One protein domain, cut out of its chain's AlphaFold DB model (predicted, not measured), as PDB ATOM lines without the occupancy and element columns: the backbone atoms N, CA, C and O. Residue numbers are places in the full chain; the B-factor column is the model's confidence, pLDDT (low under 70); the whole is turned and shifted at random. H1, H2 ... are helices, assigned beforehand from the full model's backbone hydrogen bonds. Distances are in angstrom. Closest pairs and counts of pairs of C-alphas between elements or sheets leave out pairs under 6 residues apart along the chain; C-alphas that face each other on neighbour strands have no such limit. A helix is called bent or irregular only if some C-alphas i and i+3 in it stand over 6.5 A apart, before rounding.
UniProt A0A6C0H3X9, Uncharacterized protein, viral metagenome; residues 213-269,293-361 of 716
ATOM      1  N   MET A 213      12.207   9.064 -34.705       70.12
ATOM      2  CA  MET A 213      12.503   9.406 -36.091       70.12
ATOM      3  C   MET A 213      12.903  10.865 -36.299       70.12
ATOM      4  O   MET A 213      13.813  11.116 -37.078       70.12
ATOM      5  N   ASN A 214      12.285  11.826 -35.613       68.06
ATOM      6  CA  ASN A 214      12.649  13.239 -35.721       68.06
ATOM      7  C   ASN A 214      14.053  13.479 -35.176       68.06
ATOM      8  O   ASN A 214      14.832  14.173 -35.822       68.06
ATOM      9  N   SER A 215      14.397  12.865 -34.039       66.62
ATOM     10  CA  SER A 215      15.767  12.907 -33.515       66.62
ATOM     11  C   SER A 215      16.753  12.335 -34.530       66.62
ATOM     12  O   SER A 215      17.757  12.973 -34.834       66.62
ATOM     13  N   SER A 216      16.417  11.188 -35.135       68.62
ATOM     14  CA  SER A 216      17.233  10.587 -36.193       68.62
ATOM     15  C   SER A 216      17.401  11.558 -37.372       68.62
ATOM     16  O   SER A 216      18.522  11.861 -37.758       68.62
ATOM     17  N   LEU A 217      16.308  12.108 -37.913       73.75
ATOM     18  CA  LEU A 217      16.323  13.031 -39.057       73.75
ATOM     19  C   LEU A 217      17.124  14.309 -38.796       73.75
ATOM     20  O   LEU A 217      17.839  14.758 -39.687       73.75
ATOM     21  N   ILE A 218      17.019  14.882 -37.595       69.62
ATOM     22  CA  ILE A 218      17.795  16.062 -37.198       69.62
ATOM     23  C   ILE A 218      19.290  15.736 -37.221       69.62
ATOM     24  O   ILE A 218      20.075  16.500 -37.777       69.62
ATOM     25  N   LEU A 219      19.687  14.593 -36.663       67.44
ATOM     26  CA  LEU A 219      21.090  14.186 -36.657       67.44
ATOM     27  C   LEU A 219      21.614  13.881 -38.061       67.44
ATOM     28  O   LEU A 219      22.727  14.279 -38.394       67.44
ATOM     29  N   TRP A 220      20.792  13.259 -38.908       70.81
ATOM     30  CA  TRP A 220      21.125  13.044 -40.316       70.81
ATOM     31  C   TRP A 220      21.290  14.358 -41.080       70.81
ATOM     32  O   TRP A 220      22.197  14.472 -41.895       70.81
ATOM     33  N   HIS A 221      20.462  15.363 -40.794       75.56
ATOM     34  CA  HIS A 221      20.599  16.683 -41.402       75.56
ATOM     35  C   HIS A 221      21.911  17.371 -40.999       75.56
ATOM     36  O   HIS A 221      22.597  17.921 -41.856       75.56
ATOM     37  N   TYR A 222      22.309  17.285 -39.724       70.06
ATOM     38  CA  TYR A 222      23.618  17.786 -39.289       70.06
ATOM     39  C   TYR A 222      24.775  17.054 -39.966       70.06
ATOM     40  O   TYR A 222      25.751  17.689 -40.361       70.06
ATOM     41  N   LEU A 223      24.658  15.736 -40.138       71.50
ATOM     42  CA  LEU A 223      25.646  14.958 -40.875       71.50
ATOM     43  C   LEU A 223      25.733  15.409 -42.342       71.50
ATOM     44  O   LEU A 223      26.830  15.572 -42.859       71.50
ATOM     45  N   GLU A 224      24.597  15.641 -43.001       72.50
ATOM     46  CA  GLU A 224      24.541  16.113 -44.388       72.50
ATOM     47  C   GLU A 224      25.183  17.495 -44.557       72.50
ATOM     48  O   GLU A 224      26.018  17.666 -45.445       72.50
ATOM     49  N   ILE A 225      24.841  18.462 -43.694       70.88
ATOM     50  CA  ILE A 225      25.479  19.789 -43.680       70.88
ATOM     51  C   ILE A 225      26.989  19.624 -43.553       70.88
ATOM     52  O   ILE A 225      27.737  20.161 -44.363       70.88
ATOM     53  N   TYR A 226      27.433  18.815 -42.593       69.62
ATOM     54  CA  TYR A 226      28.851  18.627 -42.337       69.62
ATOM     55  C   TYR A 226      29.585  17.979 -43.524       69.62
ATOM     56  O   TYR A 226      30.672  18.422 -43.900       69.62
ATOM     57  N   ILE A 227      28.995  16.950 -44.145       68.94
ATOM     58  CA  ILE A 227      29.549  16.296 -45.342       68.94
ATOM     59  C   ILE A 227      29.657  17.295 -46.503       68.94
ATOM     60  O   ILE A 227      30.677  17.323 -47.195       68.94
ATOM     61  N   ASN A 228      28.632  18.125 -46.706       68.88
ATOM     62  CA  ASN A 228      28.610  19.108 -47.786       68.88
ATOM     63  C   ASN A 228      29.611  20.252 -47.548       68.88
ATOM     64  O   ASN A 228      30.315  20.642 -48.475       68.88
ATOM     65  N   GLU A 229      29.715  20.762 -46.318       70.25
ATOM     66  CA  GLU A 229      30.603  21.878 -45.962       70.25
ATOM     67  C   GLU A 229      32.089  21.508 -45.998       70.25
ATOM     68  O   GLU A 229      32.925  22.334 -46.366       70.25
ATOM     69  N   GLN A 230      32.449  20.276 -45.624       65.00
ATOM     70  CA  GLN A 230      33.854  19.855 -45.632       65.00
ATOM     71  C   GLN A 230      34.352  19.428 -47.017       65.00
ATOM     72  O   GLN A 230      35.565  19.335 -47.217       65.00
ATOM     73  N   GLY A 231      33.440  19.230 -47.976       59.91
ATOM     74  CA  GLY A 231      33.729  18.658 -49.284       59.91
ATOM     75  C   GLY A 231      34.127  17.184 -49.170       59.91
ATOM     76  O   GLY A 231      34.985  16.809 -48.377       59.91
ATOM     77  N   MET A 232      33.563  16.318 -50.013       53.91
ATOM     78  CA  MET A 232      33.882  14.877 -50.027       53.91
ATOM     79  C   MET A 232      35.348  14.537 -50.400       53.91
ATOM     80  O   MET A 232      35.679  13.370 -50.560       53.91
ATOM     81  N   MET A 233      36.221  15.535 -50.573       45.50
ATOM     82  CA  MET A 233      37.525  15.438 -51.248       45.50
ATOM     83  C   MET A 233      38.739  15.703 -50.343       45.50
ATOM     84  O   MET A 233      39.862  15.768 -50.834       45.50
ATOM     85  N   GLY A 234      38.560  15.887 -49.033       54.06
ATOM     86  CA  GLY A 234      39.703  15.926 -48.119       54.06
ATOM     87  C   GLY A 234      40.182  14.511 -47.794       54.06
ATOM     88  O   GLY A 234      39.399  13.735 -47.256       54.06
ATOM     89  N   ASP A 235      41.464  14.202 -48.022       54.16
ATOM     90  CA  ASP A 235      42.131  12.907 -47.733       54.16
ATOM     91  C   ASP A 235      42.042  12.424 -46.266       54.16
ATOM     92  O   ASP A 235      42.633  11.411 -45.885       54.16
ATOM     93  N   LYS A 236      41.325  13.143 -45.400       58.09
ATOM     94  CA  LYS A 236      41.092  12.781 -44.007       58.09
ATOM     95  C   LYS A 236      39.628  12.999 -43.664       58.09
ATOM     96  O   LYS A 236      39.174  14.134 -43.534       58.09
ATOM     97  N   ILE A 237      38.918  11.892 -43.444       60.75
ATOM     98  CA  ILE A 237      37.716  11.885 -42.606       60.75
ATOM     99  C   ILE A 237      38.101  12.620 -41.310       60.75
ATOM    100  O   ILE A 237      39.062  12.246 -40.647       60.75
ATOM    101  N   ASN A 238      37.438  13.731 -40.998       66.12
ATOM    102  CA  ASN A 238      37.734  14.488 -39.784       66.12
ATOM    103  C   ASN A 238      37.130  13.747 -38.577       66.12
ATOM    104  O   ASN A 238      36.003  13.251 -38.665       66.12
ATOM    105  N   ASP A 239      37.817  13.741 -37.432       67.31
ATOM    106  CA  ASP A 239      37.334  13.200 -36.152       67.31
ATOM    107  C   ASP A 239      35.943  13.730 -35.760       67.31
ATOM    108  O   ASP A 239      35.196  13.083 -35.024       67.31
ATOM    109  N   THR A 240      35.542  14.888 -36.290       66.94
ATOM    110  CA  THR A 240      34.182  15.417 -36.119       66.94
ATOM    111  C   THR A 240      33.113  14.587 -36.843       66.94
ATOM    112  O   THR A 240      32.074  14.324 -36.246       66.94
ATOM    113  N   ILE A 241      33.352  14.112 -38.077       68.25
ATOM    114  CA  ILE A 241      32.414  13.231 -38.814       68.25
ATOM    115  C   ILE A 241      32.177  11.963 -38.012       68.25
ATOM    116  O   ILE A 241      31.045  11.545 -37.781       68.25
ATOM    117  N   VAL A 242      33.277  11.381 -37.547       67.25
ATOM    118  CA  VAL A 242      33.274  10.206 -36.690       67.25
ATOM    119  C   VAL A 242      32.507  10.481 -35.400       67.25
ATOM    120  O   VAL A 242      31.689   9.662 -34.998       67.25
ATOM    121  N   SER A 243      32.720  11.633 -34.764       67.88
ATOM    122  CA  SER A 243      32.006  12.009 -33.539       67.88
ATOM    123  C   SER A 243      30.501  12.160 -33.769       67.88
ATOM    124  O   SER A 243      29.716  11.721 -32.930       67.88
ATOM    125  N   VAL A 244      30.082  12.711 -34.914       69.56
ATOM    126  CA  VAL A 244      28.666  12.787 -35.311       69.56
ATOM    127  C   VAL A 244      28.100  11.391 -35.564       69.56
ATOM    128  O   VAL A 244      27.010  11.088 -35.088       69.56
ATOM    129  N   PHE A 245      28.844  10.506 -36.234       69.94
ATOM    130  CA  PHE A 245      28.436   9.110 -36.407       69.94
ATOM    131  C   PHE A 245      28.302   8.377 -35.079       69.94
ATOM    132  O   PHE A 245      27.286   7.735 -34.837       69.94
ATOM    133  N   MET A 246      29.290   8.502 -34.198       67.56
ATOM    134  CA  MET A 246      29.249   7.920 -32.859       67.56
ATOM    135  C   MET A 246      28.054   8.456 -32.089       67.56
ATOM    136  O   MET A 246      27.336   7.676 -31.480       67.56
ATOM    137  N   PHE A 247      27.769   9.753 -32.181       68.06
ATOM    138  CA  PHE A 247      26.564  10.313 -31.590       68.06
ATOM    139  C   PHE A 247      25.301   9.670 -32.182       68.06
ATOM    140  O   PHE A 247      24.442   9.238 -31.427       68.06
ATOM    141  N   ILE A 248      25.205   9.509 -33.505       67.62
ATOM    142  CA  ILE A 248      24.058   8.853 -34.154       67.62
ATOM    143  C   ILE A 248      23.912   7.386 -33.737       67.62
ATOM    144  O   ILE A 248      22.787   6.924 -33.575       67.62
ATOM    145  N   PHE A 249      24.998   6.634 -33.571       65.69
ATOM    146  CA  PHE A 249      24.924   5.200 -33.267       65.69
ATOM    147  C   PHE A 249      24.880   4.883 -31.763       65.69
ATOM    148  O   PHE A 249      24.377   3.828 -31.383       65.69
ATOM    149  N   ILE A 250      25.364   5.789 -30.909       64.88
ATOM    150  CA  ILE A 250      25.388   5.633 -29.445       64.88
ATOM    151  C   ILE A 250      24.182   6.304 -28.791       64.88
ATOM    152  O   ILE A 250      23.760   5.866 -27.716       64.88
ATOM    153  N   ASP A 251      23.616   7.351 -29.400       66.44
ATOM    154  CA  ASP A 251      22.506   8.069 -28.790       66.44
ATOM    155  C   ASP A 251      21.315   7.136 -28.530       66.44
ATOM    156  O   ASP A 251      20.849   6.367 -29.370       66.44
ATOM    157  N   TYR A 252      20.797   7.195 -27.306       56.97
ATOM    158  CA  TYR A 252      19.741   6.291 -26.867       56.97
ATOM    159  C   TYR A 252      18.428   6.546 -27.625       56.97
ATOM    160  O   TYR A 252      17.591   5.646 -27.726       56.97
ATOM    161  N   THR A 253      18.236   7.754 -28.175       57.53
ATOM    162  CA  THR A 253      17.029   8.086 -28.947       57.53
ATOM    163  C   THR A 253      17.057   7.510 -30.361       57.53
ATOM    164  O   THR A 253      16.009   7.129 -30.883       57.53
ATOM    165  N   THR A 254      18.242   7.349 -30.953       62.69
ATOM    166  CA  THR A 254      18.440   6.684 -32.248       62.69
ATOM    167  C   THR A 254      18.658   5.185 -32.101       62.69
ATOM    168  O   THR A 254      18.371   4.456 -33.049       62.69
ATOM    169  N   LYS A 255      19.080   4.702 -30.921       64.75
ATOM    170  CA  LYS A 255      19.301   3.277 -30.634       64.75
ATOM    171  C   LYS A 255      18.140   2.396 -31.080       64.75
ATOM    172  O   LYS A 255      18.382   1.330 -31.609       64.75
ATOM    173  N   PHE A 256      16.887   2.825 -30.943       65.25
ATOM    174  CA  PHE A 256      15.752   2.025 -31.417       65.25
ATOM    175  C   PHE A 256      15.692   1.912 -32.951       65.25
ATOM    176  O   PHE A 256      15.457   0.829 -33.485       65.25
ATOM    177  N   THR A 257      15.946   3.012 -33.665       67.94
ATOM    178  CA  THR A 257      16.080   3.026 -35.130       67.94
ATOM    179  C   THR A 257      17.289   2.195 -35.568       67.94
ATOM    180  O   THR A 257      17.192   1.424 -36.515       67.94
ATOM    181  N   VAL A 258      18.409   2.299 -34.852       64.94
ATOM    182  CA  VAL A 258      19.653   1.556 -35.097       64.94
ATOM    183  C   VAL A 258      19.487   0.064 -34.802       64.94
ATOM    184  O   VAL A 258      19.865  -0.757 -35.626       64.94
ATOM    185  N   ASP A 259      18.859  -0.310 -33.693       68.94
ATOM    186  CA  ASP A 259      18.552  -1.696 -33.334       68.94
ATOM    187  C   ASP A 259      17.634  -2.319 -34.389       68.94
ATOM    188  O   ASP A 259      17.829  -3.470 -34.777       68.94
ATOM    189  N   PHE A 260      16.676  -1.553 -34.922       68.50
ATOM    190  CA  PHE A 260      15.909  -1.996 -36.079       68.50
ATOM    191  C   PHE A 260      16.806  -2.176 -37.319       68.50
ATOM    192  O   PHE A 260      16.722  -3.211 -37.976       68.50
ATOM    193  N   ILE A 261      17.684  -1.217 -37.640       65.75
ATOM    194  CA  ILE A 261      18.608  -1.332 -38.785       65.75
ATOM    195  C   ILE A 261      19.476  -2.595 -38.666       65.75
ATOM    196  O   ILE A 261      19.701  -3.309 -39.645       65.75
ATOM    197  N   LEU A 262      19.962  -2.875 -37.458       64.81
ATOM    198  CA  LEU A 262      20.894  -3.956 -37.180       64.81
ATOM    199  C   LEU A 262      20.201  -5.316 -37.057       64.81
ATOM    200  O   LEU A 262      20.776  -6.317 -37.474       64.81
ATOM    201  N   TYR A 263      18.981  -5.388 -36.522       70.12
ATOM    202  CA  TYR A 263      18.376  -6.659 -36.098       70.12
ATOM    203  C   TYR A 263      16.934  -6.870 -36.573       70.12
ATOM    204  O   TYR A 263      16.325  -7.887 -36.242       70.12
ATOM    205  N   GLY A 264      16.378  -5.934 -37.339       70.19
ATOM    206  CA  GLY A 264      14.953  -5.900 -37.623       70.19
ATOM    207  C   GLY A 264      14.454  -7.043 -38.516       70.19
ATOM    208  O   GLY A 264      14.853  -7.168 -39.673       70.19
ATOM    209  N   SER A 265      13.528  -7.858 -38.004       78.62
ATOM    210  CA  SER A 265      12.647  -8.724 -38.797       78.62
ATOM    211  C   SER A 265      11.401  -7.972 -39.288       78.62
ATOM    212  O   SER A 265      11.121  -6.840 -38.880       78.62
ATOM    213  N   LYS A 266      10.579  -8.630 -40.112       81.38
ATOM    214  CA  LYS A 266       9.253  -8.117 -40.487       81.38
ATOM    215  C   LYS A 266       8.398  -7.783 -39.254       81.38
ATOM    216  O   LYS A 266       7.781  -6.726 -39.210       81.38
ATOM    217  N   GLU A 267       8.387  -8.651 -38.251       84.75
ATOM    218  CA  GLU A 267       7.612  -8.485 -37.016       84.75
ATOM    219  C   GLU A 267       8.121  -7.288 -36.205       84.75
ATOM    220  O   GLU A 267       7.329  -6.509 -35.675       84.75
ATOM    221  N   THR A 268       9.441  -7.083 -36.163       81.62
ATOM    222  CA  THR A 268      10.009  -5.901 -35.497       81.62
ATOM    223  C   THR A 268       9.687  -4.598 -36.228       81.62
ATOM    224  O   THR A 268       9.579  -3.566 -35.575       81.62
ATOM    225  N   TYR A 269       9.486  -4.627 -37.554       83.12
ATOM    226  CA  TYR A 269       9.085  -3.443 -38.323       83.12
ATOM    227  C   TYR A 269       7.659  -3.034 -37.968       83.12
ATOM    228  O   TYR A 269       7.373  -1.851 -37.796       83.12
ATOM    229  N   GLU A 293     -11.017   6.328 -36.075       97.69
ATOM    230  CA  GLU A 293      -9.744   5.825 -35.531       97.69
ATOM    231  C   GLU A 293      -9.339   4.461 -36.115       97.69
ATOM    232  O   GLU A 293      -8.226   4.315 -36.617       97.69
ATOM    233  N   SER A 294     -10.245   3.476 -36.095       97.94
ATOM    234  CA  SER A 294      -9.950   2.114 -36.565       97.94
ATOM    235  C   SER A 294      -9.508   2.084 -38.029       97.94
ATOM    236  O   SER A 294      -8.524   1.429 -38.361       97.94
ATOM    237  N   LYS A 295     -10.212   2.811 -38.905       98.44
ATOM    238  CA  LYS A 295      -9.890   2.860 -40.337       98.44
ATOM    239  C   LYS A 295      -8.599   3.620 -40.603       98.44
ATOM    240  O   LYS A 295      -7.845   3.254 -41.497       98.44
ATOM    241  N   ILE A 296      -8.336   4.672 -39.827       98.38
ATOM    242  CA  ILE A 296      -7.091   5.438 -39.917       98.38
ATOM    243  C   ILE A 296      -5.895   4.564 -39.508       98.38
ATOM    244  O   ILE A 296      -4.872   4.596 -40.186       98.38
ATOM    245  N   ARG A 297      -6.018   3.749 -38.449       96.81
ATOM    246  CA  ARG A 297      -4.969   2.797 -38.034       96.81
ATOM    247  C   ARG A 297      -4.731   1.705 -39.075       96.81
ATOM    248  O   ARG A 297      -3.584   1.400 -39.388       96.81
ATOM    249  N   GLU A 298      -5.798   1.152 -39.644       97.19
ATOM    250  CA  GLU A 298      -5.701   0.175 -40.735       97.19
ATOM    251  C   GLU A 298      -4.972   0.768 -41.951       97.19
ATOM    252  O   GLU A 298      -4.024   0.176 -42.462       97.19
ATOM    253  N   PHE A 299      -5.355   1.978 -42.362       97.69
ATOM    254  CA  PHE A 299      -4.697   2.706 -43.443       97.69
ATOM    255  C   PHE A 299      -3.220   2.998 -43.146       97.69
ATOM    256  O   PHE A 299      -2.364   2.787 -44.002       97.69
ATOM    257  N   ALA A 300      -2.905   3.438 -41.925       95.69
ATOM    258  CA  ALA A 300      -1.532   3.658 -41.487       95.69
ATOM    259  C   ALA A 300      -0.686   2.393 -41.659       95.69
ATOM    260  O   ALA A 300       0.387   2.442 -42.258       95.69
ATOM    261  N   LYS A 301      -1.201   1.249 -41.191       95.19
ATOM    262  CA  LYS A 301      -0.549  -0.053 -41.344       95.19
ATOM    263  C   LYS A 301      -0.275  -0.376 -42.813       95.19
ATOM    264  O   LYS A 301       0.835  -0.791 -43.140       95.19
ATOM    265  N   GLU A 302      -1.236  -0.158 -43.705       95.75
ATOM    266  CA  GLU A 302      -1.046  -0.377 -45.146       95.75
ATOM    267  C   GLU A 302       0.053   0.515 -45.736       95.75
ATOM    268  O   GLU A 302       0.923   0.023 -46.459       95.75
ATOM    269  N   GLU A 303       0.059   1.807 -45.402       95.50
ATOM    270  CA  GLU A 303       1.083   2.748 -45.867       95.50
ATOM    271  C   GLU A 303       2.479   2.387 -45.342       95.50
ATOM    272  O   GLU A 303       3.450   2.411 -46.104       95.50
ATOM    273  N   PHE A 304       2.594   1.966 -44.079       93.00
ATOM    274  CA  PHE A 304       3.859   1.477 -43.532       93.00
ATOM    275  C   PHE A 304       4.314   0.189 -44.215       93.00
ATOM    276  O   PHE A 304       5.489   0.071 -44.568       93.00
ATOM    277  N   VAL A 305       3.411  -0.758 -44.478       90.69
ATOM    278  CA  VAL A 305       3.744  -2.002 -45.190       90.69
ATOM    279  C   VAL A 305       4.267  -1.716 -46.602       90.69
ATOM    280  O   VAL A 305       5.252  -2.334 -47.004       90.69
ATOM    281  N   LYS A 306       3.711  -0.728 -47.323       92.50
ATOM    282  CA  LYS A 306       4.209  -0.307 -48.652       92.50
ATOM    283  C   LYS A 306       5.660   0.193 -48.634       92.50
ATOM    284  O   LYS A 306       6.307   0.211 -49.679       92.50
ATOM    285  N   LYS A 307       6.176   0.638 -47.483       89.12
ATOM    286  CA  LYS A 307       7.563   1.120 -47.324       89.12
ATOM    287  C   LYS A 307       8.507   0.086 -46.713       89.12
ATOM    288  O   LYS A 307       9.718   0.282 -46.782       89.12
ATOM    289  N   ARG A 308       7.970  -1.015 -46.180       89.06
ATOM    290  CA  ARG A 308       8.716  -2.029 -45.427       89.06
ATOM    291  C   ARG A 308       9.920  -2.564 -46.189       89.06
ATOM    292  O   ARG A 308      11.022  -2.545 -45.662       89.06
ATOM    293  N   ASP A 309       9.720  -3.045 -47.411       87.31
ATOM    294  CA  ASP A 309      10.776  -3.782 -48.115       87.31
ATOM    295  C   ASP A 309      11.938  -2.858 -48.514       87.31
ATOM    296  O   ASP A 309      13.099  -3.232 -48.364       87.31
ATOM    297  N   ALA A 310      11.640  -1.615 -48.914       87.69
ATOM    298  CA  ALA A 310      12.657  -0.591 -49.146       87.69
ATOM    299  C   ALA A 310      13.421  -0.257 -47.854       87.69
ATOM    300  O   ALA A 310      14.648  -0.199 -47.867       87.69
ATOM    301  N   PHE A 311      12.700  -0.107 -46.739       85.56
ATOM    302  CA  PHE A 311      13.267   0.176 -45.421       85.56
ATOM    303  C   PHE A 311      14.192  -0.952 -44.930       85.56
ATOM    304  O   PHE A 311      15.308  -0.693 -44.483       85.56
ATOM    305  N   ILE A 312      13.766  -2.213 -45.053       84.56
ATOM    306  CA  ILE A 312      14.571  -3.391 -44.696       84.56
ATOM    307  C   ILE A 312      15.792  -3.498 -45.614       84.56
ATOM    308  O   ILE A 312      16.903  -3.712 -45.135       84.56
ATOM    309  N   SER A 313      15.604  -3.325 -46.925       87.44
ATOM    310  CA  SER A 313      16.689  -3.440 -47.904       87.44
ATOM    311  C   SER A 313      17.803  -2.433 -47.634       87.44
ATOM    312  O   SER A 313      18.972  -2.817 -47.570       87.44
ATOM    313  N   ILE A 314      17.461  -1.159 -47.423       88.25
ATOM    314  CA  ILE A 314      18.471  -0.132 -47.161       88.25
ATOM    315  C   ILE A 314      19.160  -0.345 -45.808       88.25
ATOM    316  O   ILE A 314      20.376  -0.196 -45.707       88.25
ATOM    317  N   SER A 315      18.403  -0.790 -44.800       84.12
ATOM    318  CA  SER A 315      18.925  -1.101 -43.469       84.12
ATOM    319  C   SER A 315      19.950  -2.232 -43.528       84.12
ATOM    320  O   SER A 315      21.032  -2.120 -42.959       84.12
ATOM    321  N   TYR A 316      19.655  -3.292 -44.288       85.56
ATOM    322  CA  TYR A 316      20.588  -4.391 -44.517       85.56
ATOM    323  C   TYR A 316      21.881  -3.905 -45.176       85.56
ATOM    324  O   TYR A 316      22.967  -4.260 -44.724       85.56
ATOM    325  N   LYS A 317      21.783  -3.050 -46.203       88.38
ATOM    326  CA  LYS A 317      22.962  -2.491 -46.877       88.38
ATOM    327  C   LYS A 317      23.826  -1.692 -45.905       88.38
ATOM    328  O   LYS A 317      25.010  -1.988 -45.808       88.38
ATOM    329  N   ILE A 318      23.241  -0.785 -45.121       84.88
ATOM    330  CA  ILE A 318      23.948  -0.043 -44.058       84.88
ATOM    331  C   ILE A 318      24.626  -1.014 -43.086       84.88
ATOM    332  O   ILE A 318      25.822  -0.893 -42.819       84.88
ATOM    333  N   ARG A 319      23.888  -2.027 -42.617       83.31
ATOM    334  CA  ARG A 319      24.396  -3.045 -41.696       83.31
ATOM    335  C   ARG A 319      25.629  -3.761 -42.242       83.31
ATOM    336  O   ARG A 319      26.550  -3.981 -41.467       83.31
ATOM    337  N   THR A 320      25.687  -4.098 -43.533       86.25
ATOM    338  CA  THR A 320      26.863  -4.792 -44.096       86.25
ATOM    339  C   THR A 320      28.166  -4.005 -43.935       86.25
ATOM    340  O   THR A 320      29.218  -4.612 -43.742       86.25
ATOM    341  N   TYR A 321      28.106  -2.669 -43.943       83.50
ATOM    342  CA  TYR A 321      29.265  -1.819 -43.660       83.50
ATOM    343  C   TYR A 321      29.543  -1.748 -42.166       83.50
ATOM    344  O   TYR A 321      30.686  -1.920 -41.759       83.50
ATOM    345  N   LEU A 322      28.503  -1.591 -41.344       78.00
ATOM    346  CA  LEU A 322      28.658  -1.558 -39.888       78.00
ATOM    347  C   LEU A 322      29.262  -2.857 -39.340       78.00
ATOM    348  O   LEU A 322      30.080  -2.800 -38.438       78.00
ATOM    349  N   THR A 323      28.946  -4.019 -39.922       78.88
ATOM    350  CA  THR A 323      29.538  -5.307 -39.515       78.88
ATOM    351  C   THR A 323      31.012  -5.466 -39.884       78.88
ATOM    352  O   THR A 323      31.665  -6.365 -39.362       78.88
ATOM    353  N   LYS A 324      31.548  -4.630 -40.788       79.56
ATOM    354  CA  LYS A 324      32.998  -4.566 -41.046       79.56
ATOM    355  C   LYS A 324      33.734  -3.809 -39.933       79.56
ATOM    356  O   LYS A 324      34.954  -3.908 -39.848       79.56
ATOM    357  N   CYS A 325      32.998  -3.083 -39.095       72.12
ATOM    358  CA  CYS A 325      33.521  -2.341 -37.966       72.12
ATOM    359  C   CYS A 325      33.327  -3.151 -36.677       72.12
ATOM    360  O   CYS A 325      32.253  -3.688 -36.420       72.12
ATOM    361  N   SER A 326      34.371  -3.274 -35.863       62.47
ATOM    362  CA  SER A 326      34.278  -3.878 -34.535       62.47
ATOM    363  C   SER A 326      33.607  -2.912 -33.557       62.47
ATOM    364  O   SER A 326      33.885  -1.712 -33.584       62.47
ATOM    365  N   ASP A 327      32.754  -3.428 -32.665       63.53
ATOM    366  CA  ASP A 327      32.014  -2.609 -31.688       63.53
ATOM    367  C   ASP A 327      32.943  -1.741 -30.812       63.53
ATOM    368  O   ASP A 327      32.582  -0.630 -30.428       63.53
ATOM    369  N   GLU A 328      34.161  -2.214 -30.525       63.31
ATOM    370  CA  GLU A 328      35.133  -1.520 -29.668       63.31
ATOM    371  C   GLU A 328      35.980  -0.473 -30.413       63.31
ATOM    372  O   GLU A 328      36.533   0.425 -29.780       63.31
ATOM    373  N   ASN A 329      36.072  -0.550 -31.747       67.00
ATOM    374  CA  ASN A 329      36.902   0.338 -32.569       67.00
ATOM    375  C   ASN A 329      36.163   0.873 -33.804       67.00
ATOM    376  O   ASN A 329      36.795   1.116 -34.833       67.00
ATOM    377  N   LEU A 330      34.847   1.108 -33.700       66.88
ATOM    378  CA  LEU A 330      33.997   1.574 -34.807       66.88
ATOM    379  C   LEU A 330      34.642   2.733 -35.586       66.88
ATOM    380  O   LEU A 330      34.670   2.726 -36.810       66.88
ATOM    381  N   ILE A 331      35.235   3.678 -34.854       62.62
ATOM    382  CA  ILE A 331      35.991   4.819 -35.377       62.62
ATOM    383  C   ILE A 331      37.153   4.373 -36.272       62.62
ATOM    384  O   ILE A 331      37.246   4.773 -37.430       62.62
ATOM    385  N   TYR A 332      38.045   3.547 -35.728       66.88
ATOM    386  CA  TYR A 332      39.261   3.120 -36.413       66.88
ATOM    387  C   TYR A 332      38.949   2.214 -37.604       66.88
ATOM    388  O   TYR A 332      39.655   2.250 -38.607       66.88
ATOM    389  N   ASP A 333      37.875   1.432 -37.525       74.12
ATOM    390  CA  ASP A 333      37.453   0.572 -38.623       74.12
ATOM    391  C   ASP A 333      36.732   1.353 -39.730       74.12
ATOM    392  O   ASP A 333      36.907   1.026 -40.903       74.12
ATOM    393  N   PHE A 334      36.044   2.453 -39.402       74.00
ATOM    394  CA  PHE A 334      35.549   3.398 -40.408       74.00
ATOM    395  C   PHE A 334      36.687   4.020 -41.220       74.00
ATOM    396  O   PHE A 334      36.579   4.125 -42.440       74.00
ATOM    397  N   TYR A 335      37.805   4.358 -40.569       71.69
ATOM    398  CA  TYR A 335      39.014   4.848 -41.244       71.69
ATOM    399  C   TYR A 335      39.681   3.805 -42.157       71.69
ATOM    400  O   TYR A 335      40.510   4.170 -42.988       71.69
ATOM    401  N   LYS A 336      39.342   2.516 -42.020       79.88
ATOM    402  CA  LYS A 336      39.851   1.437 -42.884       79.88
ATOM    403  C   LYS A 336      38.962   1.155 -44.089       79.88
ATOM    404  O   LYS A 336      39.349   0.337 -44.925       79.88
ATOM    405  N   LEU A 337      37.778   1.764 -44.176       80.50
ATOM    406  CA  LEU A 337      36.939   1.615 -45.359       80.50
ATOM    407  C   LEU A 337      37.677   2.182 -46.573       80.50
ATOM    408  O   LEU A 337      38.318   3.231 -46.501       80.50
ATOM    409  N   SER A 338      37.578   1.478 -47.700       84.69
ATOM    410  CA  SER A 338      38.012   2.040 -48.975       84.69
ATOM    411  C   SER A 338      37.191   3.294 -49.301       84.69
ATOM    412  O   SER A 338      36.068   3.453 -48.816       84.69
ATOM    413  N   VAL A 339      37.724   4.178 -50.150       80.12
ATOM    414  CA  VAL A 339      37.000   5.379 -50.610       80.12
ATOM    415  C   VAL A 339      35.643   5.006 -51.223       80.12
ATOM    416  O   VAL A 339      34.638   5.667 -50.953       80.12
ATOM    417  N   ASP A 340      35.589   3.904 -51.975       83.69
ATOM    418  CA  ASP A 340      34.358   3.387 -52.578       83.69
ATOM    419  C   ASP A 340      33.380   2.847 -51.526       83.69
ATOM    420  O   ASP A 340      32.186   3.145 -51.582       83.69
ATOM    421  N   ASP A 341      33.858   2.077 -50.542       86.00
ATOM    422  CA  ASP A 341      33.017   1.585 -49.442       86.00
ATOM    423  C   ASP A 341      32.423   2.750 -48.638       86.00
ATOM    424  O   ASP A 341      31.232   2.738 -48.320       86.00
ATOM    425  N   TYR A 342      33.234   3.766 -48.333       81.88
ATOM    426  CA  TYR A 342      32.793   4.964 -47.621       81.88
ATOM    427  C   TYR A 342      31.741   5.738 -48.426       81.88
ATOM    428  O   TYR A 342      30.675   6.065 -47.903       81.88
ATOM    429  N   SER A 343      31.996   5.964 -49.717       81.62
ATOM    430  CA  SER A 343      31.065   6.661 -50.613       81.62
ATOM    431  C   SER A 343      29.728   5.925 -50.725       81.62
ATOM    432  O   SER A 343      28.666   6.536 -50.593       81.62
ATOM    433  N   ASN A 344      29.766   4.599 -50.887       86.56
ATOM    434  CA  ASN A 344      28.572   3.759 -50.907       86.56
ATOM    435  C   ASN A 344      27.814   3.814 -49.579       86.56
ATOM    436  O   ASN A 344      26.589   3.942 -49.573       86.56
ATOM    437  N   PHE A 345      28.520   3.751 -48.450       84.38
ATOM    438  CA  PHE A 345      27.910   3.881 -47.132       84.38
ATOM    439  C   PHE A 345      27.182   5.223 -46.972       84.38
ATOM    440  O   PHE A 345      25.998   5.231 -46.637       84.38
ATOM    441  N   CYS A 346      27.834   6.345 -47.292       80.25
ATOM    442  CA  CYS A 346      27.219   7.674 -47.269       80.25
ATOM    443  C   CYS A 346      25.990   7.765 -48.186       80.25
ATOM    444  O   CYS A 346      24.967   8.330 -47.792       80.25
ATOM    445  N   TRP A 347      26.051   7.167 -49.378       85.94
ATOM    446  CA  TRP A 347      24.900   7.082 -50.276       85.94
ATOM    447  C   TRP A 347      23.738   6.308 -49.641       85.94
ATOM    448  O   TRP A 347      22.607   6.797 -49.626       85.94
ATOM    449  N   TYR A 348      24.003   5.144 -49.035       86.94
ATOM    450  CA  TYR A 348      22.961   4.361 -48.364       86.94
ATOM    451  C   TYR A 348      22.344   5.094 -47.172       86.94
ATOM    452  O   TYR A 348      21.143   4.968 -46.931       86.94
ATOM    453  N   LEU A 349      23.134   5.879 -46.443       81.31
ATOM    454  CA  LEU A 349      22.627   6.722 -45.364       81.31
ATOM    455  C   LEU A 349      21.694   7.815 -45.876       81.31
ATOM    456  O   LEU A 349      20.636   8.035 -45.287       81.31
ATOM    457  N   LYS A 350      22.046   8.460 -46.991       83.50
ATOM    458  CA  LYS A 350      21.190   9.461 -47.637       83.50
ATOM    459  C   LYS A 350      19.868   8.850 -48.110       83.50
ATOM    460  O   LYS A 350      18.797   9.400 -47.855       83.50
ATOM    461  N   GLU A 351      19.919   7.672 -48.726       87.62
ATOM    462  CA  GLU A 351      18.717   6.920 -49.105       87.62
ATOM    463  C   GLU A 351      17.873   6.525 -47.883       87.62
ATOM    464  O   GLU A 351      16.644   6.636 -47.899       87.62
ATOM    465  N   PHE A 352      18.513   6.115 -46.785       84.75
ATOM    466  CA  PHE A 352      17.821   5.796 -45.539       84.75
ATOM    467  C   PHE A 352      17.149   7.020 -44.916       84.75
ATOM    468  O   PHE A 352      15.985   6.938 -44.522       84.75
ATOM    469  N   GLN A 353      17.825   8.170 -44.892       83.69
ATOM    470  CA  GLN A 353      17.243   9.446 -44.475       83.69
ATOM    471  C   GLN A 353      16.009   9.779 -45.324       83.69
ATOM    472  O   GLN A 353      14.954  10.101 -44.779       83.69
ATOM    473  N   TYR A 354      16.091   9.640 -46.648       86.44
ATOM    474  CA  TYR A 354      14.959   9.878 -47.542       86.44
ATOM    475  C   TYR A 354      13.775   8.933 -47.267       86.44
ATOM    476  O   TYR A 354      12.612   9.355 -47.245       86.44
ATOM    477  N   ILE A 355      14.058   7.660 -46.989       87.50
ATOM    478  CA  ILE A 355      13.052   6.679 -46.569       87.50
ATOM    479  C   ILE A 355      12.434   7.067 -45.217       87.50
ATOM    480  O   ILE A 355      11.209   7.020 -45.088       87.50
ATOM    481  N   LEU A 356      13.232   7.511 -44.241       85.00
ATOM    482  CA  LEU A 356      12.749   7.999 -42.947       85.00
ATOM    483  C   LEU A 356      11.860   9.239 -43.092       85.00
ATOM    484  O   LEU A 356      10.829   9.318 -42.429       85.00
ATOM    485  N   ILE A 357      12.197  10.179 -43.982       86.12
ATOM    486  CA  ILE A 357      11.351  11.350 -44.274       86.12
ATOM    487  C   ILE A 357       9.984  10.886 -44.783       86.12
ATOM    488  O   ILE A 357       8.949  11.325 -44.275       86.12
ATOM    489  N   LYS A 358       9.963   9.955 -45.747       89.81
ATOM    490  CA  LYS A 358       8.716   9.378 -46.270       89.81
ATOM    491  C   LYS A 358       7.932   8.643 -45.193       89.81
ATOM    492  O   LYS A 358       6.715   8.787 -45.134       89.81
ATOM    493  N   PHE A 359       8.606   7.883 -44.341       89.06
ATOM    494  CA  PHE A 359       7.973   7.166 -43.245       89.06
ATOM    495  C   PHE A 359       7.343   8.141 -42.240       89.06
ATOM    496  O   PHE A 359       6.162   8.036 -41.922       89.06
ATOM    497  N   ASN A 360       8.091   9.149 -41.795       88.88
ATOM    498  CA  ASN A 360       7.622  10.155 -40.845       88.88
ATOM    499  C   ASN A 360       6.476  11.006 -41.423       88.88
ATOM    500  O   ASN A 360       5.565  11.410 -40.705       88.88
ATOM    501  N   SER A 361       6.463  11.212 -42.745       93.88
ATOM    502  CA  SER A 361       5.360  11.887 -43.435       93.88
ATOM    503  C   SER A 361       4.018  11.145 -43.305       93.88
ATOM    504  O   SER A 361       2.977  11.792 -43.323       93.88
TER     505      SER A 361
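This is residues 213 to 269 and 293 to 361 of the 716 residues of an uncharacterized protein of viral metagenome (UniProt A0A6C0H3X9). Two helices, H5b and H7, lie side by side and run opposite ways; the hairpin of H1 and H2 packs on H7 through the first residues of H1, and H3 crosses from H1 to H5b. Residues 293 to 302, in the arm H5a, stick out from this body, while the small helices H4 and H6 lie near H5b. The printed part has 126 residues with seven named helices, H1 to H7 in chain order, and no named strand; its class is all helix. It is compact, with a radius of gyration of the C-alphas of 15.6 A, yet elongated, spanning 54 by 28 by 26 A.

Start with the longest helix, H5, residues 293 to 322, assigned as one helix by its hydrogen bonds but bent: C-alphas 306 and 309 are 7.4 A apart. Find C-alpha 293 at (-9.744, 5.825, -35.531); from there H5a runs 20.1 A to residue 306, and H5b, residues 309 to 322, runs 19.8 A at a steep tilt of 54 degrees to H5a. H7, residues 339 to 361, covers 33.1 A and ends at C-alpha 361, (5.360, 11.887, -43.435). H1, residues 213 to 230, starts at C-alpha 213, (12.503, 9.406, -36.091), and covers 25.6 A. Look next for H2 at residues 239 to 250, H3 at 252 to 263, H4 at 266 to 269 and H6 at 330 to 334. H3 is irregular, but only just: C-alphas 253 and 256 are 6.7 A apart.

H5b and H7 touch, closest at the C-alphas of Ile 314 and Phe 352, 6.2 A, opposite ways at a shallow tilt of 34.6 degrees, only just short of steep. H7 touches H1 with residues 353 to 360 alone, closest at the C-alphas of Leu 217 and Gln 353, 6.6 A, at a steep tilt of 38 degrees. H1 and H2 form a helical hairpin at a shallow tilt of 12 degrees, with C-alphas 219 and 248 closest at 6.6 A. H3 is about perpendicular to H1, at 89 degrees, and to H5b, at 83 degrees; the closest C-alphas are those of Ser 216 and Thr 254, 5.7 A, and of Ile 261 and Ser 315, 4.7 A. H2 and H3 only just touch, only at the corner, with 3 pairs of C-alphas within 8 A; the closest are those of Ile 248 and Thr 254, 6.3 A. H4 is near H5b; H6 is close to H2 but not clearly touching, with C-alphas 242 and 331 closest at 6.2 A. In H1, H2, H5a, H6 and H7 every O i to N i+4 pair is within hydrogen-bond range, against 6 of 8 in H3 and 9 of 10 in H5b; H4 is too short for such a pair.

The C-alphas farthest apart, those of Asp 235 and Ser 294, are 54.3 A apart; without residues 293 to 302, which stand free, the body spans 42 by 28 by 26 A. Residues 270 to 292 are not printed, and C-alphas 269 and 293 stand 21.2 A apart across the cut. Of the links that are printed whole, none is long. The mean pLDDT of the printed part is 76.8, with 48 residues under 70, among them residues 230 to 262 and 326 to 332.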